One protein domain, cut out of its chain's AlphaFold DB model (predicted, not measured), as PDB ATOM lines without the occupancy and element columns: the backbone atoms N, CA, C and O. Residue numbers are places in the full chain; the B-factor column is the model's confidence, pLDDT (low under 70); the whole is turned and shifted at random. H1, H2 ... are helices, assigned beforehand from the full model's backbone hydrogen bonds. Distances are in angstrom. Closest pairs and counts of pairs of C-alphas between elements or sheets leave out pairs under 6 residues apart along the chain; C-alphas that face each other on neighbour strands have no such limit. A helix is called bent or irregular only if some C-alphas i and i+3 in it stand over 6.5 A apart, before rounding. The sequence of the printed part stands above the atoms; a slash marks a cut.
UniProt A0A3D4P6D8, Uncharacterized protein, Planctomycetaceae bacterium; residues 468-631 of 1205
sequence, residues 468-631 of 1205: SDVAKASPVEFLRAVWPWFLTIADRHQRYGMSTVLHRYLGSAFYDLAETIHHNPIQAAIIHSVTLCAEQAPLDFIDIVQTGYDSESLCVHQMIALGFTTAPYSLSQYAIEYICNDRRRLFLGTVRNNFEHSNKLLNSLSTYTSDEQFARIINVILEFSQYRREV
ATOM      1  N   SER A 468      12.982  57.569  25.086       89.25
ATOM      2  CA  SER A 468      12.918  56.375  24.245       89.25
ATOM      3  C   SER A 468      14.293  55.731  24.025       89.25
ATOM      4  O   SER A 468      14.394  54.507  23.965       89.25
ATOM      5  N   ASP A 469      15.361  56.530  23.957       90.44
ATOM      6  CA  ASP A 469      16.727  56.018  23.818       90.44
ATOM      7  C   ASP A 469      17.220  55.393  25.130       90.44
ATOM      8  O   ASP A 469      17.877  54.352  25.099       90.44
ATOM      9  N   VAL A 470      16.823  55.957  26.279       91.88
ATOM     10  CA  VAL A 470      17.092  55.376  27.609       91.88
ATOM     11  C   VAL A 470      16.444  53.995  27.726       91.88
ATOM     12  O   VAL A 470      17.107  53.023  28.084       91.88
ATOM     13  N   ALA A 471      15.170  53.886  27.339       92.94
ATOM     14  CA  ALA A 471      14.435  52.622  27.343       92.94
ATOM     15  C   ALA A 471      15.052  51.552  26.432       92.94
ATOM     16  O   ALA A 471      14.984  50.367  26.745       92.94
ATOM     17  N   LYS A 472      15.656  51.944  25.307       92.75
ATOM     18  CA  LYS A 472      16.307  51.006  24.378       92.75
ATOM     19  C   LYS A 472      17.676  50.535  24.862       92.75
ATOM     20  O   LYS A 472      18.070  49.426  24.516       92.75
ATOM     21  N   ALA A 473      18.399  51.364  25.615       93.50
ATOM     22  CA  ALA A 473      19.742  51.035  26.082       93.50
ATOM     23  C   ALA A 473      19.748  50.011  27.229       93.50
ATOM     24  O   ALA A 473      20.612  49.140  27.238       93.50
ATOM     25  N   SER A 474      18.791  50.102  28.163       94.06
ATOM     26  CA  SER A 474      18.634  49.158  29.283       94.06
ATOM     27  C   SER A 474      17.152  48.799  29.477       94.06
ATOM     28  O   SER A 474      16.498  49.309  30.388       94.06
ATOM     29  N   PRO A 475      16.565  47.971  28.591       95.50
ATOM     30  CA  PRO A 475      15.117  47.759  28.549       95.50
ATOM     31  C   PRO A 475      14.554  47.070  29.794       95.50
ATOM     32  O   PRO A 475      13.439  47.393  30.207       95.50
ATOM     33  N   VAL A 476      15.307  46.155  30.413       96.00
ATOM     34  CA  VAL A 476      14.869  45.437  31.620       96.00
ATOM     35  C   VAL A 476      14.828  46.384  32.818       96.00
ATOM     36  O   VAL A 476      13.828  46.446  33.527       96.00
ATOM     37  N   GLU A 477      15.882  47.163  33.015       95.75
ATOM     38  CA  GLU A 477      16.079  48.109  34.113       95.75
ATOM     39  C   GLU A 477      15.119  49.285  33.965       95.75
ATOM     40  O   GLU A 477      14.507  49.705  34.947       95.75
ATOM     41  N   PHE A 478      14.904  49.755  32.732       96.12
ATOM     42  CA  PHE A 478      13.894  50.762  32.439       96.12
ATOM     43  C   PHE A 478      12.497  50.267  32.777       96.12
ATOM     44  O   PHE A 478      11.786  50.933  33.529       96.12
ATOM     45  N   LEU A 479      12.106  49.089  32.282       96.06
ATOM     46  CA  LEU A 479      10.791  48.537  32.587       96.06
ATOM     47  C   LEU A 479      10.640  48.303  34.097       96.06
ATOM     48  O   LEU A 479       9.624  48.681  34.669       96.06
ATOM     49  N   ARG A 480      11.663  47.763  34.769       96.25
ATOM     50  CA  ARG A 480      11.654  47.507  36.217       96.25
ATOM     51  C   ARG A 480      11.492  48.792  37.034       96.25
ATOM     52  O   ARG A 480      10.739  48.791  38.004       96.25
ATOM     53  N   ALA A 481      12.162  49.876  36.645       94.75
ATOM     54  CA  ALA A 481      12.055  51.171  37.316       94.75
ATOM     55  C   ALA A 481      10.703  51.855  37.045       94.75
ATOM     56  O   ALA A 481      10.064  52.366  37.967       94.75
ATOM     57  N   VAL A 482      10.251  51.857  35.788       94.94
ATOM     58  CA  VAL A 482       9.090  52.639  35.332       94.94
ATOM     59  C   VAL A 482       7.763  51.928  35.597       94.94
ATOM     60  O   VAL A 482       6.764  52.599  35.843       94.94
ATOM     61  N   TRP A 483       7.717  50.593  35.589       95.50
ATOM     62  CA  TRP A 483       6.465  49.832  35.669       95.50
ATOM     63  C   TRP A 483       5.619  50.124  36.923       95.50
ATOM     64  O   TRP A 483       4.434  50.422  36.761       95.50
ATOM     65  N   PRO A 484       6.167  50.149  38.158       94.75
ATOM     66  CA  PRO A 484       5.374  50.479  39.347       94.75
ATOM     67  C   PRO A 484       4.777  51.894  39.298       94.75
ATOM     68  O   PRO A 484       3.632  52.121  39.705       94.75
ATOM     69  N   TRP A 485       5.542  52.852  38.765       92.56
ATOM     70  CA  TRP A 485       5.073  54.217  38.548       92.56
ATOM     71  C   TRP A 485       3.976  54.263  37.474       92.56
ATOM     72  O   TRP A 485       2.922  54.852  37.707       92.56
ATOM     73  N   PHE A 486       4.167  53.572  36.347       92.06
ATOM     74  CA  PHE A 486       3.187  53.485  35.263       92.06
ATOM     75  C   PHE A 486       1.847  52.916  35.741       92.06
ATOM     76  O   PHE A 486       0.817  53.515  35.444       92.06
ATOM     77  N   LEU A 487       1.846  51.832  36.531       92.38
ATOM     78  CA  LEU A 487       0.618  51.276  37.122       92.38
ATOM     79  C   LEU A 487      -0.122  52.324  37.965       92.38
ATOM     80  O   LEU A 487      -1.320  52.536  37.792       92.38
ATOM     81  N   THR A 488       0.615  53.036  38.822       90.12
ATOM     82  CA  THR A 488       0.050  54.077  39.694       90.12
ATOM     83  C   THR A 488      -0.612  55.198  38.888       90.12
ATOM     84  O   THR A 488      -1.709  55.642  39.232       90.12
ATOM     85  N   ILE A 489       0.031  55.660  37.813       87.69
ATOM     86  CA  ILE A 489      -0.499  56.732  36.958       87.69
ATOM     87  C   ILE A 489      -1.674  56.242  36.111       87.69
ATOM     88  O   ILE A 489      -2.706  56.913  36.057       87.69
ATOM     89  N   ALA A 490      -1.557  55.062  35.504       86.81
ATOM     90  CA  ALA A 490      -2.583  54.479  34.648       86.81
ATOM     91  C   ALA A 490      -3.896  54.191  35.395       86.81
ATOM     92  O   ALA A 490      -4.973  54.328  34.807       86.81
ATOM     93  N   ASP A 491      -3.822  53.811  36.674       85.38
ATOM     94  CA  ASP A 491      -5.000  53.604  37.522       85.38
ATOM     95  C   ASP A 491      -5.566  54.921  38.073       85.38
ATOM     96  O   ASP A 491      -6.780  55.051  38.238       85.38
ATOM     97  N   ARG A 492      -4.717  55.929  38.316       83.88
ATOM     98  CA  ARG A 492      -5.137  57.254  38.806       83.88
ATOM     99  C   ARG A 492      -5.823  58.099  37.721       83.88
ATOM    100  O   ARG A 492      -6.803  58.779  38.019       83.88
ATOM    101  N   HIS A 493      -5.327  58.071  36.482       75.81
ATOM    102  CA  HIS A 493      -5.744  58.962  35.386       75.81
ATOM    103  C   HIS A 493      -6.620  58.256  34.338       75.81
ATOM    104  O   HIS A 493      -6.292  58.148  33.157       75.81
ATOM    105  N   GLN A 494      -7.788  57.779  34.764       73.94
ATOM    106  CA  GLN A 494      -8.763  57.155  33.867       73.94
ATOM    107  C   GLN A 494      -9.734  58.209  33.312       73.94
ATOM    108  O   GLN A 494     -10.443  58.878  34.065       73.94
ATOM    109  N   ARG A 495      -9.797  58.361  31.981       63.69
ATOM    110  CA  ARG A 495     -10.658  59.364  31.317       63.69
ATOM    111  C   ARG A 495     -12.140  59.002  31.361       63.69
ATOM    112  O   ARG A 495     -12.997  59.885  31.329       63.69
ATOM    113  N   TYR A 496     -12.448  57.709  31.397       65.56
ATOM    114  CA  TYR A 496     -13.815  57.204  31.377       65.56
ATOM    115  C   TYR A 496     -14.072  56.322  32.590       65.56
ATOM    116  O   TYR A 496     -13.328  55.380  32.837       65.56
ATOM    117  N   GLY A 497     -15.165  56.601  33.302       62.84
ATOM    118  CA  GLY A 497     -15.646  55.736  34.374       62.84
ATOM    119  C   GLY A 497     -16.168  54.389  33.865       62.84
ATOM    120  O   GLY A 497     -16.292  54.147  32.659       62.84
ATOM    121  N   MET A 498     -16.512  53.513  34.810       71.06
ATOM    122  CA  MET A 498     -17.042  52.181  34.519       71.06
ATOM    123  C   MET A 498     -18.262  52.262  33.601       71.06
ATOM    124  O   MET A 498     -19.254  52.915  33.922       71.06
ATOM    125  N   SER A 499     -18.219  51.551  32.470       76.31
ATOM    126  CA  SER A 499     -19.404  51.417  31.621       76.31
ATOM    127  C   SER A 499     -20.462  50.610  32.362       76.31
ATOM    128  O   SER A 499     -20.172  49.514  32.835       76.31
ATOM    129  N   THR A 500     -21.689  51.121  32.432       77.81
ATOM    130  CA  THR A 500     -22.847  50.391  32.972       77.81
ATOM    131  C   THR A 500     -23.358  49.307  32.021       77.81
ATOM    132  O   THR A 500     -24.132  48.454  32.437       77.81
ATOM    133  N   VAL A 501     -22.920  49.332  30.758       80.75
ATOM    134  CA  VAL A 501     -23.409  48.461  29.680       80.75
ATOM    135  C   VAL A 501     -22.333  47.473  29.227       80.75
ATOM    136  O   VAL A 501     -22.589  46.273  29.144       80.75
ATOM    137  N   LEU A 502     -21.120  47.959  28.954       84.50
ATOM    138  CA  LEU A 502     -20.013  47.143  28.455       84.50
ATOM    139  C   LEU A 502     -19.205  46.527  29.603       84.50
ATOM    140  O   LEU A 502     -18.957  47.168  30.628       84.50
ATOM    141  N   HIS A 503     -18.752  45.293  29.403       88.38
ATOM    142  CA  HIS A 503     -17.879  44.559  30.314       88.38
ATOM    143  C   HIS A 503     -16.419  44.676  29.851       88.38
ATOM    144  O   HIS A 503     -15.875  43.780  29.211       88.38
ATOM    145  N   ARG A 504     -15.796  45.827  30.140       86.38
ATOM    146  CA  ARG A 504     -14.441  46.195  29.689       86.38
ATOM    147  C   ARG A 504     -13.634  46.899  30.785       86.38
ATOM    148  O   ARG A 504     -14.233  47.427  31.721       86.38
ATOM    149  N   TYR A 505     -12.309  46.934  30.632       88.25
ATOM    150  CA  TYR A 505     -11.402  47.751  31.453       88.25
ATOM    151  C   TYR A 505     -11.625  49.260  31.240       88.25
ATOM    152  O   TYR A 505     -12.237  49.682  30.249       88.25
ATOM    153  N   LEU A 506     -11.143  50.079  32.177       82.06
ATOM    154  CA  LEU A 506     -11.315  51.533  32.188       82.06
ATOM    155  C   LEU A 506     -10.381  52.201  31.172       82.06
ATOM    156  O   LEU A 506      -9.207  51.858  31.054       82.06
ATOM    157  N   GLY A 507     -10.924  53.132  30.384       66.12
ATOM    158  CA  GLY A 507     -10.212  53.731  29.254       66.12
ATOM    159  C   GLY A 507      -9.302  54.890  29.671       66.12
ATOM    160  O   GLY A 507      -9.784  55.884  30.215       66.12
ATOM    161  N   SER A 508      -8.013  54.776  29.342       58.44
ATOM    162  CA  SER A 508      -6.986  55.827  29.418       58.44
ATOM    163  C   SER A 508      -6.590  56.306  28.005       58.44
ATOM    164  O   SER A 508      -6.961  55.693  26.999       58.44
ATOM    165  N   ALA A 509      -5.886  57.433  27.916       51.97
ATOM    166  CA  ALA A 509      -5.473  58.111  26.692       51.97
ATOM    167  C   ALA A 509      -4.274  57.448  25.991       51.97
ATOM    168  O   ALA A 509      -3.165  57.973  25.995       51.97
ATOM    169  N   PHE A 510      -4.495  56.310  25.338       55.75
ATOM    170  CA  PHE A 510      -3.585  55.814  24.301       55.75
ATOM    171  C   PHE A 510      -4.307  55.880  22.954       55.75
ATOM    172  O   PHE A 510      -5.131  55.027  22.612       55.75
ATOM    173  N   TYR A 511      -4.046  56.956  22.210       53.88
ATOM    174  CA  TYR A 511      -4.513  57.120  20.836       53.88
ATOM    175  C   TYR A 511      -3.585  56.316  19.934       53.88
ATOM    176  O   TYR A 511      -2.567  56.839  19.520       53.88
ATOM    177  N   ASP A 512      -3.934  55.051  19.681       59.06
ATOM    178  CA  ASP A 512      -3.278  54.169  18.703       59.06
ATOM    179  C   ASP A 512      -1.755  53.982  18.926       59.06
ATOM    180  O   ASP A 512      -0.955  54.906  18.776       59.06
ATOM    181  N   LEU A 513      -1.312  52.760  19.256       61.16
ATOM    182  CA  LEU A 513       0.114  52.458  19.483       61.16
ATOM    183  C   LEU A 513       1.021  52.963  18.344       61.16
ATOM    184  O   LEU A 513       2.164  53.336  18.605       61.16
ATOM    185  N   ALA A 514       0.520  52.995  17.103       55.50
ATOM    186  CA  ALA A 514       1.269  53.465  15.940       55.50
ATOM    187  C   ALA A 514       1.422  54.999  15.884       55.50
ATOM    188  O   ALA A 514       2.482  55.491  15.503       55.50
ATOM    189  N   GLU A 515       0.401  55.765  16.284       53.81
ATOM    190  CA  GLU A 515       0.447  57.240  16.313       53.81
ATOM    191  C   GLU A 515       1.175  57.763  17.561       53.81
ATOM    192  O   GLU A 515       1.838  58.803  17.528       53.81
ATOM    193  N   THR A 516       1.119  56.992  18.647       56.97
ATOM    194  CA  THR A 516       1.695  57.319  19.957       56.97
ATOM    195  C   THR A 516       3.213  57.547  19.908       56.97
ATOM    196  O   THR A 516       3.730  58.428  20.598       56.97
ATOM    197  N   ILE A 517       3.931  56.813  19.046       57.69
ATOM    198  CA  ILE A 517       5.397  56.899  18.909       57.69
ATOM    199  C   ILE A 517       5.858  58.306  18.484       57.69
ATOM    200  O   ILE A 517       6.980  58.704  18.796       57.69
ATOM    201  N   HIS A 518       5.007  59.074  17.797       55.66
ATOM    202  CA  HIS A 518       5.373  60.385  17.258       55.66
ATOM    203  C   HIS A 518       4.994  61.569  18.151       55.66
ATOM    204  O   HIS A 518       5.534  62.656  17.950       55.66
ATOM    205  N   HIS A 519       4.092  61.376  19.116       66.31
ATOM    206  CA  HIS A 519       3.491  62.485  19.860       66.31
ATOM    207  C   HIS A 519       3.709  62.433  21.376       66.31
ATOM    208  O   HIS A 519       3.707  63.496  21.983       66.31
ATOM    209  N   ASN A 520       3.944  61.257  21.979       80.94
ATOM    210  CA  ASN A 520       4.105  61.104  23.434       80.94
ATOM    211  C   ASN A 520       5.383  60.305  23.772       80.94
ATOM    212  O   ASN A 520       5.355  59.068  23.783       80.94
ATOM    213  N   PRO A 521       6.512  60.973  24.079       86.44
ATOM    214  CA  PRO A 521       7.802  60.306  24.276       86.44
ATOM    215  C   PRO A 521       7.827  59.267  25.408       86.44
ATOM    216  O   PRO A 521       8.415  58.196  25.244       86.44
ATOM    217  N   ILE A 522       7.150  59.538  26.530       89.12
ATOM    218  CA  ILE A 522       7.078  58.615  27.677       89.12
ATOM    219  C   ILE A 522       6.331  57.331  27.294       89.12
ATOM    220  O   ILE A 522       6.814  56.229  27.552       89.12
ATOM    221  N   GLN A 523       5.181  57.462  26.625       86.88
ATOM    222  CA  GLN A 523       4.412  56.314  26.140       86.88
ATOM    223  C   GLN A 523       5.235  55.484  25.144       86.88
ATOM    224  O   GLN A 523       5.290  54.259  25.257       86.88
ATOM    225  N   ALA A 524       5.938  56.144  24.220       88.44
ATOM    226  CA  ALA A 524       6.827  55.483  23.269       88.44
ATOM    227  C   ALA A 524       7.964  54.706  23.961       88.44
ATOM    228  O   ALA A 524       8.300  53.598  23.543       88.44
ATOM    229  N   ALA A 525       8.548  55.248  25.032       92.06
ATOM    230  CA  ALA A 525       9.595  54.577  25.803       92.06
ATOM    231  C   ALA A 525       9.080  53.349  26.572       92.06
ATOM    232  O   ALA A 525       9.747  52.311  26.595       92.06
ATOM    233  N   ILE A 526       7.872  53.419  27.139       92.31
ATOM    234  CA  ILE A 526       7.218  52.259  27.767       92.31
ATOM    235  C   ILE A 526       6.969  51.165  26.720       92.31
ATOM    236  O   ILE A 526       7.326  50.014  26.950       92.31
ATOM    237  N   ILE A 527       6.446  51.519  25.542       91.25
ATOM    238  CA  ILE A 527       6.236  50.574  24.431       91.25
ATOM    239  C   ILE A 527       7.556  49.892  24.044       91.25
ATOM    240  O   ILE A 527       7.623  48.665  24.008       91.25
ATOM    241  N   HIS A 528       8.622  50.663  23.806       92.62
ATOM    242  CA  HIS A 528       9.922  50.099  23.433       92.62
ATOM    243  C   HIS A 528      10.510  49.192  24.518       92.62
ATOM    244  O   HIS A 528      10.994  48.111  24.190       92.62
ATOM    245  N   SER A 529      10.465  49.600  25.791       95.12
ATOM    246  CA  SER A 529      10.988  48.778  26.893       95.12
ATOM    247  C   SER A 529      10.189  47.489  27.082       95.12
ATOM    248  O   SER A 529      10.795  46.440  27.257       95.12
ATOM    249  N   VAL A 530       8.857  47.522  26.960       95.25
ATOM    250  CA  VAL A 530       7.997  46.324  26.988       95.25
ATOM    251  C   VAL A 530       8.362  45.349  25.869       95.25
ATOM    252  O   VAL A 530       8.595  44.172  26.142       95.25
ATOM    253  N   THR A 531       8.442  45.828  24.625       94.62
ATOM    254  CA  THR A 531       8.784  45.006  23.454       94.62
ATOM    255  C   THR A 531      10.182  44.404  23.598       94.62
ATOM    256  O   THR A 531      10.338  43.187  23.513       94.62
ATOM    257  N   LEU A 532      11.194  45.225  23.893       95.94
ATOM    258  CA  LEU A 532      12.582  44.767  23.993       95.94
ATOM    259  C   LEU A 532      12.818  43.862  25.207       95.94
ATOM    260  O   LEU A 532      13.540  42.877  25.086       95.94
ATOM    261  N   CYS A 533      12.202  44.145  26.359       96.50
ATOM    262  CA  CYS A 533      12.298  43.288  27.542       96.50
ATOM    263  C   CYS A 533      11.658  41.917  27.276       96.50
ATOM    264  O   CYS A 533      12.274  40.892  27.560       96.50
ATOM    265  N   ALA A 534      10.476  41.874  26.648       96.00
ATOM    266  CA  ALA A 534       9.826  40.616  26.286       96.00
ATOM    267  C   ALA A 534      10.657  39.777  25.297       96.00
ATOM    268  O   ALA A 534      10.684  38.552  25.418       96.00
ATOM    269  N   GLU A 535      11.348  40.409  24.341       95.00
ATOM    270  CA  GLU A 535      12.231  39.723  23.383       95.00
ATOM    271  C   GLU A 535      13.535  39.229  24.015       95.00
ATOM    272  O   GLU A 535      13.944  38.089  23.786       95.00
ATOM    273  N   GLN A 536      14.210  40.093  24.777       94.88
ATOM    274  CA  GLN A 536      15.579  39.862  25.244       94.88
ATOM    275  C   GLN A 536      15.631  39.111  26.579       94.88
ATOM    276  O   GLN A 536      16.526  38.290  26.782       94.88
ATOM    277  N   ALA A 537      14.669  39.359  27.472       95.81
ATOM    278  CA  ALA A 537      14.595  38.778  28.810       95.81
ATOM    279  C   ALA A 537      13.143  38.393  29.188       95.81
ATOM    280  O   ALA A 537      12.544  38.988  30.086       95.81
ATOM    281  N   PRO A 538      12.556  37.361  28.543       94.69
ATOM    282  CA  PRO A 538      11.142  37.019  28.713       94.69
ATOM    283  C   PRO A 538      10.728  36.722  30.166       94.69
ATOM    284  O   PRO A 538       9.609  37.030  30.559       94.69
ATOM    285  N   LEU A 539      11.607  36.121  30.979       94.62
ATOM    286  CA  LEU A 539      11.295  35.821  32.382       94.62
ATOM    287  C   LEU A 539      11.283  37.081  33.257       94.62
ATOM    288  O   LEU A 539      10.398  37.203  34.099       94.62
ATOM    289  N   ASP A 540      12.203  38.021  33.030       96.12
ATOM    290  CA  ASP A 540      12.198  39.322  33.708       96.12
ATOM    291  C   ASP A 540      10.980  40.153  33.301       96.12
ATOM    292  O   ASP A 540      10.344  40.765  34.155       96.12
ATOM    293  N   PHE A 541      10.591  40.117  32.019       97.38
ATOM    294  CA  PHE A 541       9.339  40.721  31.566       97.38
ATOM    295  C   PHE A 541       8.153  40.210  32.393       97.38
ATOM    296  O   PHE A 541       7.378  41.014  32.902       97.38
ATOM    297  N   ILE A 542       8.043  38.890  32.581       96.06
ATOM    298  CA  ILE A 542       6.971  38.281  33.375       96.06
ATOM    299  C   ILE A 542       7.039  38.692  34.847       96.06
ATOM    300  O   ILE A 542       6.010  39.094  35.390       96.06
ATOM    301  N   ASP A 543       8.218  38.627  35.468       96.12
ATOM    302  CA  ASP A 543       8.437  39.053  36.859       96.12
ATOM    303  C   ASP A 543       7.949  40.493  37.088       96.12
ATOM    304  O   ASP A 543       7.253  40.780  38.063       96.12
ATOM    305  N   ILE A 544       8.224  41.386  36.134       96.69
ATOM    306  CA  ILE A 544       7.825  42.790  36.220       96.69
ATOM    307  C   ILE A 544       6.316  42.957  35.978       96.69
ATOM    308  O   ILE A 544       5.614  43.528  36.820       96.69
ATOM    309  N   VAL A 545       5.783  42.464  34.852       95.81
ATOM    310  CA  VAL A 545       4.413  42.804  34.423       95.81
ATOM    311  C   VAL A 545       3.304  42.065  35.165       95.81
ATOM    312  O   VAL A 545       2.163  42.535  35.162       95.81
ATOM    313  N   GLN A 546       3.607  40.948  35.837       94.75
ATOM    314  CA  GLN A 546       2.629  40.215  36.656       94.75
ATOM    315  C   GLN A 546       2.005  41.090  37.748       94.75
ATOM    316  O   GLN A 546       0.831  40.921  38.073       94.75
ATOM    317  N   THR A 547       2.747  42.077  38.255       95.00
ATOM    318  CA  THR A 547       2.243  43.069  39.222       95.00
ATOM    319  C   THR A 547       1.081  43.915  38.684       95.00
ATOM    320  O   THR A 547       0.311  44.458  39.470       95.00
ATOM    321  N   GLY A 548       0.914  43.999  37.359       93.81
ATOM    322  CA  GLY A 548      -0.160  44.743  36.697       93.81
ATOM    323  C   GLY A 548      -1.406  43.919  36.361       93.81
ATOM    324  O   GLY A 548      -2.325  44.450  35.745       93.81
ATOM    325  N   TYR A 549      -1.466  42.628  36.711       95.06
ATOM    326  CA  TYR A 549      -2.577  41.750  36.304       95.06
ATOM    327  C   TYR A 549      -3.934  42.125  36.908       95.06
ATOM    328  O   TYR A 549      -4.956  41.809  36.291       95.06
ATOM    329  N   ASP A 550      -3.918  42.786  38.065       92.50
ATOM    330  CA  ASP A 550      -5.102  43.231  38.807       92.50
ATOM    331  C   ASP A 550      -5.452  44.712  38.549       92.50
ATOM    332  O   ASP A 550      -6.378  45.237  39.168       92.50
ATOM    333  N   SER A 551      -4.726  45.403  37.658       91.75
ATOM    334  CA  SER A 551      -5.044  46.786  37.275       91.75
ATOM    335  C   SER A 551      -6.410  46.853  36.587       91.75
ATOM    336  O   SER A 551      -6.801  45.964  35.835       91.75
ATOM    337  N   GLU A 552      -7.150  47.937  36.812       90.12
ATOM    338  CA  GLU A 552      -8.423  48.170  36.119       90.12
ATOM    339  C   GLU A 552      -8.241  48.988  34.827       90.12
ATOM    340  O   GLU A 552      -9.214  49.254  34.114       90.12
ATOM    341  N   SER A 553      -7.003  49.372  34.498       89.25
ATOM    342  CA  SER A 553      -6.674  50.234  33.367       89.25
ATOM    343  C   SER A 553      -6.463  49.459  32.063       89.25
ATOM    344  O   SER A 553      -5.652  48.536  31.962       89.25
ATOM    345  N   LEU A 554      -7.167  49.875  31.007       88.19
ATOM    346  CA  LEU A 554      -7.072  49.264  29.679       88.19
ATOM    347  C   LEU A 554      -5.652  49.358  29.099       88.19
ATOM    348  O   LEU A 554      -5.195  48.403  28.473       88.19
ATOM    349  N   CYS A 555      -4.949  50.478  29.309       86.88
ATOM    350  CA  CYS A 555      -3.617  50.682  28.733       86.88
ATOM    351  C   CYS A 555      -2.562  49.754  29.349       86.88
ATOM    352  O   CYS A 555      -1.695  49.261  28.629       86.88
ATOM    353  N   VAL A 556      -2.682  49.418  30.638       92.06
ATOM    354  CA  VAL A 556      -1.832  48.412  31.295       92.06
ATOM    355  C   VAL A 556      -2.001  47.059  30.608       92.06
ATOM    356  O   VAL A 556      -1.024  46.438  30.187       92.06
ATOM    357  N   HIS A 557      -3.247  46.632  30.396       92.94
ATOM    358  CA  HIS A 557      -3.533  45.367  29.722       92.94
ATOM    359  C   HIS A 557      -3.121  45.351  28.244       92.94
ATOM    360  O   HIS A 557      -2.741  44.290  27.740       92.94
ATOM    361  N   GLN A 558      -3.142  46.500  27.561       90.50
ATOM    362  CA  GLN A 558      -2.590  46.646  26.210       90.50
ATOM    363  C   GLN A 558      -1.065  46.462  26.194       90.50
ATOM    364  O   GLN A 558      -0.574  45.740  25.329       90.50
ATOM    365  N   MET A 559      -0.325  47.034  27.156       91.62
ATOM    366  CA  MET A 559       1.130  46.835  27.275       91.62
ATOM    367  C   MET A 559       1.481  45.371  27.556       91.62
ATOM    368  O   MET A 559       2.355  44.801  26.907       91.62
ATOM    369  N   ILE A 560       0.757  44.722  28.473       94.88
ATOM    370  CA  ILE A 560       0.962  43.298  28.774       94.88
ATOM    371  C   ILE A 560       0.706  42.444  27.522       94.88
ATOM    372  O   ILE A 560       1.520  41.588  27.171       94.88
ATOM    373  N   ALA A 561      -0.401  42.698  26.813       93.75
ATOM    374  CA  ALA A 561      -0.729  41.985  25.579       93.75
ATOM    375  C   ALA A 561       0.311  42.224  24.470       93.75
ATOM    376  O   ALA A 561       0.649  41.286  23.744       93.75
ATOM    377  N   LEU A 562       0.851  43.442  24.358       92.88
ATOM    378  CA  LEU A 562       1.930  43.779  23.429       92.88
ATOM    379  C   LEU A 562       3.189  42.947  23.711       92.88
ATOM    380  O   LEU A 562       3.706  42.308  22.794       92.88
ATOM    381  N   GLY A 563       3.652  42.896  24.963       93.75
ATOM    382  CA  GLY A 563       4.828  42.099  25.330       93.75
ATOM    383  C   GLY A 563       4.641  40.608  25.022       93.75
ATOM    384  O   GLY A 563       5.493  39.994  24.378       93.75
ATOM    385  N   PHE A 564       3.470  40.044  25.341       94.94
ATOM    386  CA  PHE A 564       3.140  38.660  24.976       94.94
ATOM    387  C   PHE A 564       3.123  38.400  23.467       94.94
ATOM    388  O   PHE A 564       3.593  37.355  23.020       94.94
ATOM    389  N   THR A 565       2.605  39.351  22.689       92.94
ATOM    390  CA  THR A 565       2.556  39.263  21.221       92.94
ATOM    391  C   THR A 565       3.955  39.328  20.603       92.94
ATOM    392  O   THR A 565       4.171  38.795  19.517       92.94
ATOM    393  N   THR A 566       4.907  39.965  21.288       92.12
ATOM    394  CA  THR A 566       6.266  40.183  20.782       92.12
ATOM    395  C   THR A 566       7.125  38.912  20.869       92.12
ATOM    396  O   THR A 566       7.820  38.570  19.915       92.12
ATOM    397  N   ALA A 567       7.026  38.150  21.965       90.19
ATOM    398  CA  ALA A 567       7.784  36.906  22.166       90.19
ATOM    399  C   ALA A 567       6.875  35.669  22.375       90.19
ATOM    400  O   ALA A 567       6.986  34.975  23.395       90.19
ATOM    401  N   PRO A 568       5.985  35.335  21.417       86.50
ATOM    402  CA  PRO A 568       4.907  34.369  21.626       86.50
ATOM    403  C   PRO A 568       5.409  32.935  21.826       86.50
ATOM    404  O   PRO A 568       4.765  32.160  22.527       86.50
ATOM    405  N   TYR A 569       6.570  32.572  21.268       87.75
ATOM    406  CA  TYR A 569       7.178  31.255  21.484       87.75
ATOM    407  C   TYR A 569       7.612  31.063  22.947       87.75
ATOM    408  O   TYR A 569       7.258  30.065  23.572       87.75
ATOM    409  N   SER A 570       8.339  32.040  23.500       89.62
ATOM    410  CA  SER A 570       8.912  31.979  24.851       89.62
ATOM    411  C   SER A 570       7.881  32.224  25.954       89.62
ATOM    412  O   SER A 570       8.062  31.753  27.074       89.62
ATOM    413  N   LEU A 571       6.805  32.957  25.650       91.56
ATOM    414  CA  LEU A 571       5.813  33.403  26.632       91.56
ATOM    415  C   LEU A 571       4.438  32.727  26.501       91.56
ATOM    416  O   LEU A 571       3.525  33.074  27.251       91.56
ATOM    417  N   SER A 572       4.270  31.766  25.585       88.81
ATOM    418  CA  SER A 572       2.968  31.166  25.242       88.81
ATOM    419  C   SER A 572       2.169  30.691  26.457       88.81
ATOM    420  O   SER A 572       1.005  31.059  26.600       88.81
ATOM    421  N   GLN A 573       2.781  29.924  27.365       89.06
ATOM    422  CA  GLN A 573       2.097  29.398  28.551       89.06
ATOM    423  C   GLN A 573       1.527  30.523  29.429       89.06
ATOM    424  O   GLN A 573       0.345  30.496  29.777       89.06
ATOM    425  N   TYR A 574       2.339  31.538  29.728       93.00
ATOM    426  CA  TYR A 574       1.933  32.688  30.535       93.00
ATOM    427  C   TYR A 574       0.871  33.538  29.830       93.00
ATOM    428  O   TYR A 574      -0.076  33.993  30.467       93.00
ATOM    429  N   ALA A 575       0.988  33.710  28.513       93.19
ATOM    430  CA  ALA A 575       0.034  34.461  27.705       93.19
ATOM    431  C   ALA A 575      -1.349  33.786  27.654       93.19
ATOM    432  O   ALA A 575      -2.374  34.465  27.723       93.19
ATOM    433  N   ILE A 576      -1.387  32.449  27.573       91.56
ATOM    434  CA  ILE A 576      -2.626  31.653  27.601       91.56
ATOM    435  C   ILE A 576      -3.281  31.745  28.979       91.56
ATOM    436  O   ILE A 576      -4.487  31.974  29.083       91.56
ATOM    437  N   GLU A 577      -2.499  31.588  30.048       92.25
ATOM    438  CA  GLU A 577      -2.996  31.772  31.413       92.25
ATOM    439  C   GLU A 577      -3.541  33.189  31.610       92.25
ATOM    440  O   GLU A 577      -4.637  33.349  32.146       92.25
ATOM    441  N   TYR A 578      -2.843  34.203  31.100       95.00
ATOM    442  CA  TYR A 578      -3.278  35.591  31.134       95.00
ATOM    443  C   TYR A 578      -4.602  35.799  30.387       95.00
ATOM    444  O   TYR A 578      -5.581  36.223  31.001       95.00
ATOM    445  N   ILE A 579      -4.694  35.479  29.095       93.62
ATOM    446  CA  ILE A 579      -5.888  35.801  28.297       93.62
ATOM    447  C   ILE A 579      -7.135  35.022  28.749       93.62
ATOM    448  O   ILE A 579      -8.247  35.534  28.657       93.62
ATOM    449  N   CYS A 580      -6.969  33.807  29.286       92.50
ATOM    450  CA  CYS A 580      -8.089  32.977  29.733       92.50
ATOM    451  C   CYS A 580      -8.572  33.273  31.165       92.50
ATOM    452  O   CYS A 580      -9.619  32.746  31.544       92.50
ATOM    453  N   ASN A 581      -7.831  34.034  31.978       93.56
ATOM    454  CA  ASN A 581      -8.197  34.279  33.382       93.56
ATOM    455  C   ASN A 581      -9.251  35.393  33.550       93.56
ATOM    456  O   ASN A 581     -10.076  35.331  34.454       93.56
ATOM    457  N   ASP A 582      -9.282  36.378  32.648       93.00
ATOM    458  CA  ASP A 582     -10.281  37.454  32.661       93.00
ATOM    459  C   ASP A 582     -10.847  37.672  31.253       93.00
ATOM    460  O   ASP A 582     -10.116  37.981  30.312       93.00
ATOM    461  N   ARG A 583     -12.173  37.549  31.106       91.25
ATOM    462  CA  ARG A 583     -12.865  37.687  29.814       91.25
ATOM    463  C   ARG A 583     -12.718  39.081  29.208       91.25
ATOM    464  O   ARG A 583     -12.792  39.210  27.989       91.25
ATOM    465  N   ARG A 584     -12.473  40.114  30.021       92.00
ATOM    466  CA  ARG A 584     -12.223  41.484  29.543       92.00
ATOM    467  C   ARG A 584     -10.959  41.569  28.677       92.00
ATOM    468  O   ARG A 584     -10.862  42.456  27.835       92.00
ATOM    469  N   ARG A 585     -10.023  40.616  28.807       94.00
ATOM    470  CA  ARG A 585      -8.781  40.526  28.006       94.00
ATOM    471  C   ARG A 585      -9.020  40.094  26.552       94.00
ATOM    472  O   ARG A 585      -8.115  40.199  25.726       94.00
ATOM    473  N   LEU A 586     -10.242  39.669  26.217       93.75
ATOM    474  CA  LEU A 586     -10.709  39.498  24.835       93.75
ATOM    475  C   LEU A 586     -11.275  40.795  24.228       93.75
ATOM    476  O   LEU A 586     -11.662  40.796  23.067       93.75
ATOM    477  N   PHE A 587     -11.318  41.894  24.986       90.50
ATOM    478  CA  PHE A 587     -11.799  43.207  24.546       90.50
ATOM    479  C   PHE A 587     -10.701  44.275  24.721       90.50
ATOM    480  O   PHE A 587     -10.909  45.317  25.344       90.50
ATOM    481  N   LEU A 588      -9.489  43.983  24.236       90.19
ATOM    482  CA  LEU A 588      -8.347  44.898  24.269       90.19
ATOM    483  C   LEU A 588      -8.135  45.504  22.882       90.19
ATOM    484  O   LEU A 588      -7.771  44.805  21.933       90.19
ATOM    485  N   GLY A 589      -8.307  46.818  22.763       82.62
ATOM    486  CA  GLY A 589      -8.198  47.496  21.477       82.62
ATOM    487  C   GLY A 589      -8.191  49.015  21.562       82.62
ATOM    488  O   GLY A 589      -8.240  49.584  22.650       82.62
ATOM    489  N   THR A 590      -8.074  49.660  20.407       75.31
ATOM    490  CA  THR A 590      -8.044  51.118  20.247       75.31
ATOM    491  C   THR A 590      -9.451  51.671  20.011       75.31
ATOM    492  O   THR A 590     -10.408  50.923  19.824       75.31
ATOM    493  N   VAL A 591      -9.586  53.001  19.958       64.50
ATOM    494  CA  VAL A 591     -10.852  53.660  19.572       64.50
ATOM    495  C   VAL A 591     -11.268  53.300  18.134       64.50
ATOM    496  O   VAL A 591     -12.455  53.338  17.816       64.50
ATOM    497  N   ARG A 592     -10.304  52.927  17.276       66.62
ATOM    498  CA  ARG A 592     -10.534  52.492  15.887       66.62
ATOM    499  C   ARG A 592     -10.933  51.021  15.797       66.62
ATOM    500  O   ARG A 592     -11.736  50.652  14.949       66.62
ATOM    501  N   ASN A 593     -10.378  50.175  16.664       79.88
ATOM    502  CA  ASN A 593     -10.697  48.754  16.714       79.88
ATOM    503  C   ASN A 593     -10.614  48.221  18.150       79.88
ATOM    504  O   ASN A 593      -9.530  47.958  18.671       79.88
ATOM    505  N   ASN A 594     -11.780  47.977  18.756       82.88
ATOM    506  CA  ASN A 594     -11.919  47.520  20.145       82.88
ATOM    507  C   ASN A 594     -11.297  46.137  20.442       82.88
ATOM    508  O   ASN A 594     -11.130  45.798  21.612       82.88
ATOM    509  N   PHE A 595     -10.948  45.348  19.420       87.56
ATOM    510  CA  PHE A 595     -10.404  43.989  19.561       87.56
ATOM    511  C   PHE A 595      -8.954  43.869  19.088       87.56
ATOM    512  O   PHE A 595      -8.392  42.776  19.093       87.56
ATOM    513  N   GLU A 596      -8.343  44.968  18.646       86.69
ATOM    514  CA  GLU A 596      -7.073  44.956  17.922       86.69
ATOM    515  C   GLU A 596      -5.952  44.191  18.644       86.69
ATOM    516  O   GLU A 596      -5.282  43.352  18.044       86.69
ATOM    517  N   HIS A 597      -5.757  44.453  19.937       89.62
ATOM    518  CA  HIS A 597      -4.670  43.858  20.716       89.62
ATOM    519  C   HIS A 597      -4.996  42.420  21.113       89.62
ATOM    520  O   HIS A 597      -4.118  41.560  21.063       89.62
ATOM    521  N   SER A 598      -6.258  42.134  21.449       92.94
ATOM    522  CA  SER A 598      -6.722  40.767  21.700       92.94
ATOM    523  C   SER A 598      -6.536  39.883  20.467       92.94
ATOM    524  O   SER A 598      -5.995  38.789  20.588       92.94
ATOM    525  N   ASN A 599      -6.902  40.369  19.278       91.81
ATOM    526  CA  ASN A 599      -6.744  39.640  18.018       91.81
ATOM    527  C   ASN A 599      -5.271  39.409  17.670       91.81
ATOM    528  O   ASN A 599      -4.904  38.296  17.296       91.81
ATOM    529  N   LYS A 600      -4.407  40.426  17.819       91.06
ATOM    530  CA  LYS A 600      -2.956  40.273  17.605       91.06
ATOM    531  C   LYS A 600      -2.365  39.217  18.545       91.06
ATOM    532  O   LYS A 600      -1.638  38.336  18.085       91.06
ATOM    533  N   LEU A 601      -2.741  39.252  19.826       93.69
ATOM    534  CA  LEU A 601      -2.303  38.269  20.812       93.69
ATOM    535  C   LEU A 601      -2.796  36.858  20.459       93.69
ATOM    536  O   LEU A 601      -1.984  35.942  20.350       93.69
ATOM    537  N   LEU A 602      -4.096  36.678  20.211       92.81
ATOM    538  CA  LEU A 602      -4.692  35.389  19.837       92.81
ATOM    539  C   LEU A 602      -4.043  34.786  18.586       92.81
ATOM    540  O   LEU A 602      -3.651  33.615  18.602       92.81
ATOM    541  N   ASN A 603      -3.861  35.594  17.542       91.25
ATOM    542  CA  ASN A 603      -3.194  35.172  16.316       91.25
ATOM    543  C   ASN A 603      -1.746  34.727  16.596       91.25
ATOM    544  O   ASN A 603      -1.341  33.645  16.171       91.25
ATOM    545  N   SER A 604      -0.988  35.492  17.392       90.31
ATOM    546  CA  SER A 604       0.401  35.148  17.743       90.31
ATOM    547  C   SER A 604       0.526  33.840  18.543       90.31
ATOM    548  O   SER A 604       1.457  33.062  18.322       90.31
ATOM    549  N   LEU A 605      -0.437  33.540  19.424       87.38
ATOM    550  CA  LEU A 605      -0.463  32.316  20.238       87.38
ATOM    551  C   LEU A 605      -0.909  31.082  19.452       87.38
ATOM    552  O   LEU A 605      -0.587  29.947  19.819       87.38
ATOM    553  N   SER A 606      -1.643  31.284  18.363       80.69
ATOM    554  CA  SER A 606      -2.252  30.201  17.596       80.69
ATOM    555  C   SER A 606      -1.252  29.223  16.973       80.69
ATOM    556  O   SER A 606      -1.629  28.106  16.631       80.69
ATOM    557  N   THR A 607       0.023  29.599  16.862       80.25
ATOM    558  CA  THR A 607       1.081  28.737  16.308       80.25
ATOM    559  C   THR A 607       1.760  27.873  17.381       80.25
ATOM    560  O   THR A 607       2.331  26.833  17.067       80.25
ATOM    561  N   TYR A 608       1.671  28.264  18.659       84.44
ATOM    562  CA  TYR A 608       2.474  27.701  19.758       84.44
ATOM    563  C   TYR A 608       1.636  27.049  20.873       84.44
ATOM    564  O   TYR A 608       2.149  26.735  21.944       84.44
ATOM    565  N   THR A 609       0.344  26.846  20.625       84.69
ATOM    566  CA  THR A 609      -0.644  26.295  21.567       84.69
ATOM    567  C   THR A 609      -0.871  24.802  21.345       84.69
ATOM    568  O   THR A 609      -1.112  24.371  20.211       84.69
ATOM    569  N   SER A 610      -0.879  24.014  22.426       86.88
ATOM    570  CA  SER A 610      -1.349  22.620  22.379       86.88
ATOM    571  C   SER A 610      -2.847  22.551  22.062       86.88
ATOM    572  O   SER A 610      -3.564  23.533  22.247       86.88
ATOM    573  N   ASP A 611      -3.351  21.397  21.621       85.38
ATOM    574  CA  ASP A 611      -4.779  21.246  21.297       85.38
ATOM    575  C   ASP A 611      -5.689  21.491  22.513       85.38
ATOM    576  O   ASP A 611      -6.764  22.072  22.379       85.38
ATOM    577  N   GLU A 612      -5.235  21.137  23.720       87.19
ATOM    578  CA  GLU A 612      -5.949  21.425  24.971       87.19
ATOM    579  C   GLU A 612      -5.998  22.932  25.269       87.19
ATOM    580  O   GLU A 612      -7.052  23.478  25.605       87.19
ATOM    581  N   GLN A 613      -4.874  23.633  25.098       89.06
ATOM    582  CA  GLN A 613      -4.808  25.084  25.279       89.06
ATOM    583  C   GLN A 613      -5.633  25.824  24.220       89.06
ATOM    584  O   GLN A 613      -6.335  26.782  24.538       89.06
ATOM    585  N   PHE A 614      -5.585  25.357  22.973       89.50
ATOM    586  CA  PHE A 614      -6.350  25.916  21.866       89.50
ATOM    587  C   PHE A 614      -7.858  25.741  22.094       89.50
ATOM    588  O   PHE A 614      -8.615  26.704  21.977       89.50
ATOM    589  N   ALA A 615      -8.294  24.558  22.541       89.00
ATOM    590  CA  ALA A 615      -9.683  24.310  22.928       89.00
ATOM    591  C   ALA A 615     -10.134  25.214  24.088       89.00
ATOM    592  O   ALA A 615     -11.256  25.727  24.076       89.00
ATOM    593  N   ARG A 616      -9.260  25.463  25.074       91.44
ATOM    594  CA  ARG A 616      -9.546  26.393  26.175       91.44
ATOM    595  C   ARG A 616      -9.780  27.817  25.666       91.44
ATOM    596  O   ARG A 616     -10.766  28.423  26.074       91.44
ATOM    597  N   ILE A 617      -8.933  28.325  24.766       92.31
ATOM    598  CA  ILE A 617      -9.099  29.653  24.145       92.31
ATOM    599  C   ILE A 617     -10.442  29.744  23.413       92.31
ATOM    600  O   ILE A 617     -11.195  30.693  23.633       92.31
ATOM    601  N   ILE A 618     -10.770  28.738  22.598       92.81
ATOM    602  CA  ILE A 618     -12.032  28.685  21.849       92.81
ATOM    603  C   ILE A 618     -13.230  28.740  22.795       92.81
ATOM    604  O   ILE A 618     -14.140  29.534  22.568       92.81
ATOM    605  N   ASN A 619     -13.221  27.963  23.880       92.12
ATOM    606  CA  ASN A 619     -14.305  27.991  24.863       92.12
ATOM    607  C   ASN A 619     -14.475  29.383  25.491       92.12
ATOM    608  O   ASN A 619     -15.604  29.848  25.633       92.12
ATOM    609  N   VAL A 620     -13.379  30.086  25.808       93.62
ATOM    610  CA  VAL A 620     -13.470  31.457  26.344       93.62
ATOM    611  C   VAL A 620     -14.060  32.425  25.308       93.62
ATOM    612  O   VAL A 620     -14.878  33.264  25.681       93.62
ATOM    613  N   ILE A 621     -13.709  32.292  24.022       94.62
ATOM    614  CA  ILE A 621     -14.267  33.118  22.935       94.62
ATOM    615  C   ILE A 621     -15.753  32.814  22.706       94.62
ATOM    616  O   ILE A 621     -16.548  33.736  22.544       94.62
ATOM    617  N   LEU A 622     -16.166  31.545  22.715       92.88
ATOM    618  CA  LEU A 622     -17.573  31.170  22.530       92.88
ATOM    619  C   LEU A 622     -18.462  31.683  23.671       92.88
ATOM    620  O   LEU A 622     -19.608  32.056  23.436       92.88
ATOM    621  N   GLU A 623     -17.925  31.748  24.891       91.94
ATOM    622  CA  GLU A 623     -18.603  32.309  26.063       91.94
ATOM    623  C   GLU A 623     -18.406  33.829  26.237       91.94
ATOM    624  O   GLU A 623     -18.833  34.398  27.255       91.94
ATOM    625  N   PHE A 624     -17.722  34.491  25.300       94.12
ATOM    626  CA  PHE A 624     -17.460  35.921  25.365       94.12
ATOM    627  C   PHE A 624     -18.720  36.729  25.042       94.12
ATOM    628  O   PHE A 624     -19.420  36.471  24.062       94.12
ATOM    629  N   SER A 625     -18.957  37.753  25.859       91.25
ATOM    630  CA  SER A 625     -19.896  38.831  25.576       91.25
ATOM    631  C   SER A 625     -19.233  40.151  25.949       91.25
ATOM    632  O   SER A 625     -18.610  40.254  27.012       91.25
ATOM    633  N   GLN A 626     -19.367  41.160  25.089       88.44
ATOM    634  CA  GLN A 626     -18.856  42.509  25.362       88.44
ATOM    635  C   GLN A 626     -19.741  43.276  26.355       88.44
ATOM    636  O   GLN A 626     -19.376  44.364  26.802       88.44
ATOM    637  N   TYR A 627     -20.901  42.719  26.706       89.88
ATOM    638  CA  TYR A 627     -21.881  43.315  27.603       89.88
ATOM    639  C   TYR A 627     -21.834  42.692  28.998       89.88
ATOM    640  O   TYR A 627     -21.436  41.541  29.194       89.88
ATOM    641  N   ARG A 628     -22.250  43.469  30.000       86.19
ATOM    642  CA  ARG A 628     -22.406  42.966  31.368       86.19
ATOM    643  C   ARG A 628     -23.595  42.012  31.456       86.19
ATOM    644  O   ARG A 628     -24.596  42.193  30.769       86.19
ATOM    645  N   ARG A 629     -23.506  41.016  32.344       85.31
ATOM    646  CA  ARG A 629     -24.533  39.967  32.493       85.31
ATOM    647  C   ARG A 629     -25.891  40.510  32.933       85.31
ATOM    648  O   ARG A 629     -26.904  39.866  32.692       85.31
ATOM    649  N   GLU A 630     -25.908  41.659  33.596       85.62
ATOM    650  CA  GLU A 630     -27.114  42.293  34.121       85.62
ATOM    651  C   GLU A 630     -27.872  43.127  33.069       85.62
ATOM    652  O   GLU A 630     -28.932  43.669  33.377       85.62
ATOM    653  N   VAL A 631     -27.341  43.261  31.847       83.75
ATOM    654  CA  VAL A 631     -27.913  44.104  30.788       83.75
ATOM    655  C   VAL A 631     -28.799  43.271  29.867       83.75
ATOM    656  O   VAL A 631     -28.351  42.292  29.275       83.75
TER     657      VAL A 631
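This is residues 468 to 631 of the 1205 residues of an uncharacterized protein of Planctomycetaceae bacterium (UniProt A0A3D4P6D8). A rounded body of short helices has H6 in its middle, with H4 and H5 packed on one side of it and H7 and H9 on the other. H1 packs on H4 at one end and H10 on H7 at the opposite end, H2 runs from H1 past H4 and H5 to the first residues of H6, and the long link of residues 493 to 512 loops out from the end of H2 and folds back to H3. The printed part has 164 residues with ten named helices, H1 to H10 in order, and no named strand: its class is all helix. It is compact, with a radius of gyration of the C-alphas of 15.4 A and spans of 44 by 37 by 25 A.

H1, residues 468 to 473, begins at C-alpha 468 (12.918, 56.375, 24.245). H2, residues 475 to 492, is 24.6 A long, with a kink of 45 degrees near residue 482; it is irregular, C-alphas 481 and 484 being 7.0 A apart. H3 is residues 513 to 519. H4, residues 521 to 536, measures 21.9 A, and H5, residues 538 to 548, 15.8 A. H6, residues 554 to 566, measures 18.4 A and begins at C-alpha 554 (-7.072, 49.264, 29.679). H7, residues 568 to 581, spans 17.6 A and is irregular, C-alphas 570 and 573 being 8.2 A apart. H8 is residues 583 to 586, and H9, residues 596 to 605, is 14.5 A long. H10, residues 611 to 622, is 16.2 A long and ends at C-alpha 622 (-17.573, 31.170, 22.530).

H5, H6 and H7 form an up and down bundle, each running against the one before. H5 and H6, a helical hairpin, touch at a shallow tilt of 13 degrees; their closest C-alphas, of Val 545 and Ile 560, are 6.6 A apart. H6 and H7, also a hairpin, touch, closest at the C-alphas of Phe 564 and Ala 575, 5.9 A. H6 touches H9 the same way at a shallow tilt of 31 degrees, with Thr 565 and Leu 601 closest, C-alphas 5.0 A apart. H4 touches H6, with the C-alphas of Thr 531 and Gly 563 closest, 5.3 A. H4 also touches H1, with Ser 468 and Ala 525 closest, C-alphas 4.1 A apart. H2, with residues 475 to 482 alone, touches H4, opposite ways at a steep tilt of 50 degrees; the C-alphas of Pro 475 and Ser 529 are closest, 4.6 A. H3 and H4 touch only at the corner, with the C-alphas of Ile 517 and Ala 524 closest, 4.8 A. H8 and H9 only just touch, with 3 pairs of C-alphas within 8 A; those of Leu 586 and Ser 598 are closest, 5.2 A. H10 touches H7, whose residues 576 to 580 alone take part, with the C-alphas of Cys 580 and Val 620 closest, 6.5 A. H1 and H10 are apart. Each O i to N i+4 pair is within hydrogen-bond range in H1, H4, H6, H9 and H10; H2 has 12 of 14, H5 5 of 7, H7 8 of 10 and H3 0 of 3, with 2 of 4 O i to N i+3 pairs within range in H3, and H8 is too short for an O i to N i+4 pair.

The two C-alphas farthest apart, of Ala 473 and Val 631, are 48.4 A apart. The printed part has no cut. The link from H2 to H3 is long, with 20 residues; H8 to H9 is short. Mean pLDDT of the printed part is 87.0, and it is under 70 at residues 495 to 497, 507 to 519 and 591 to 592.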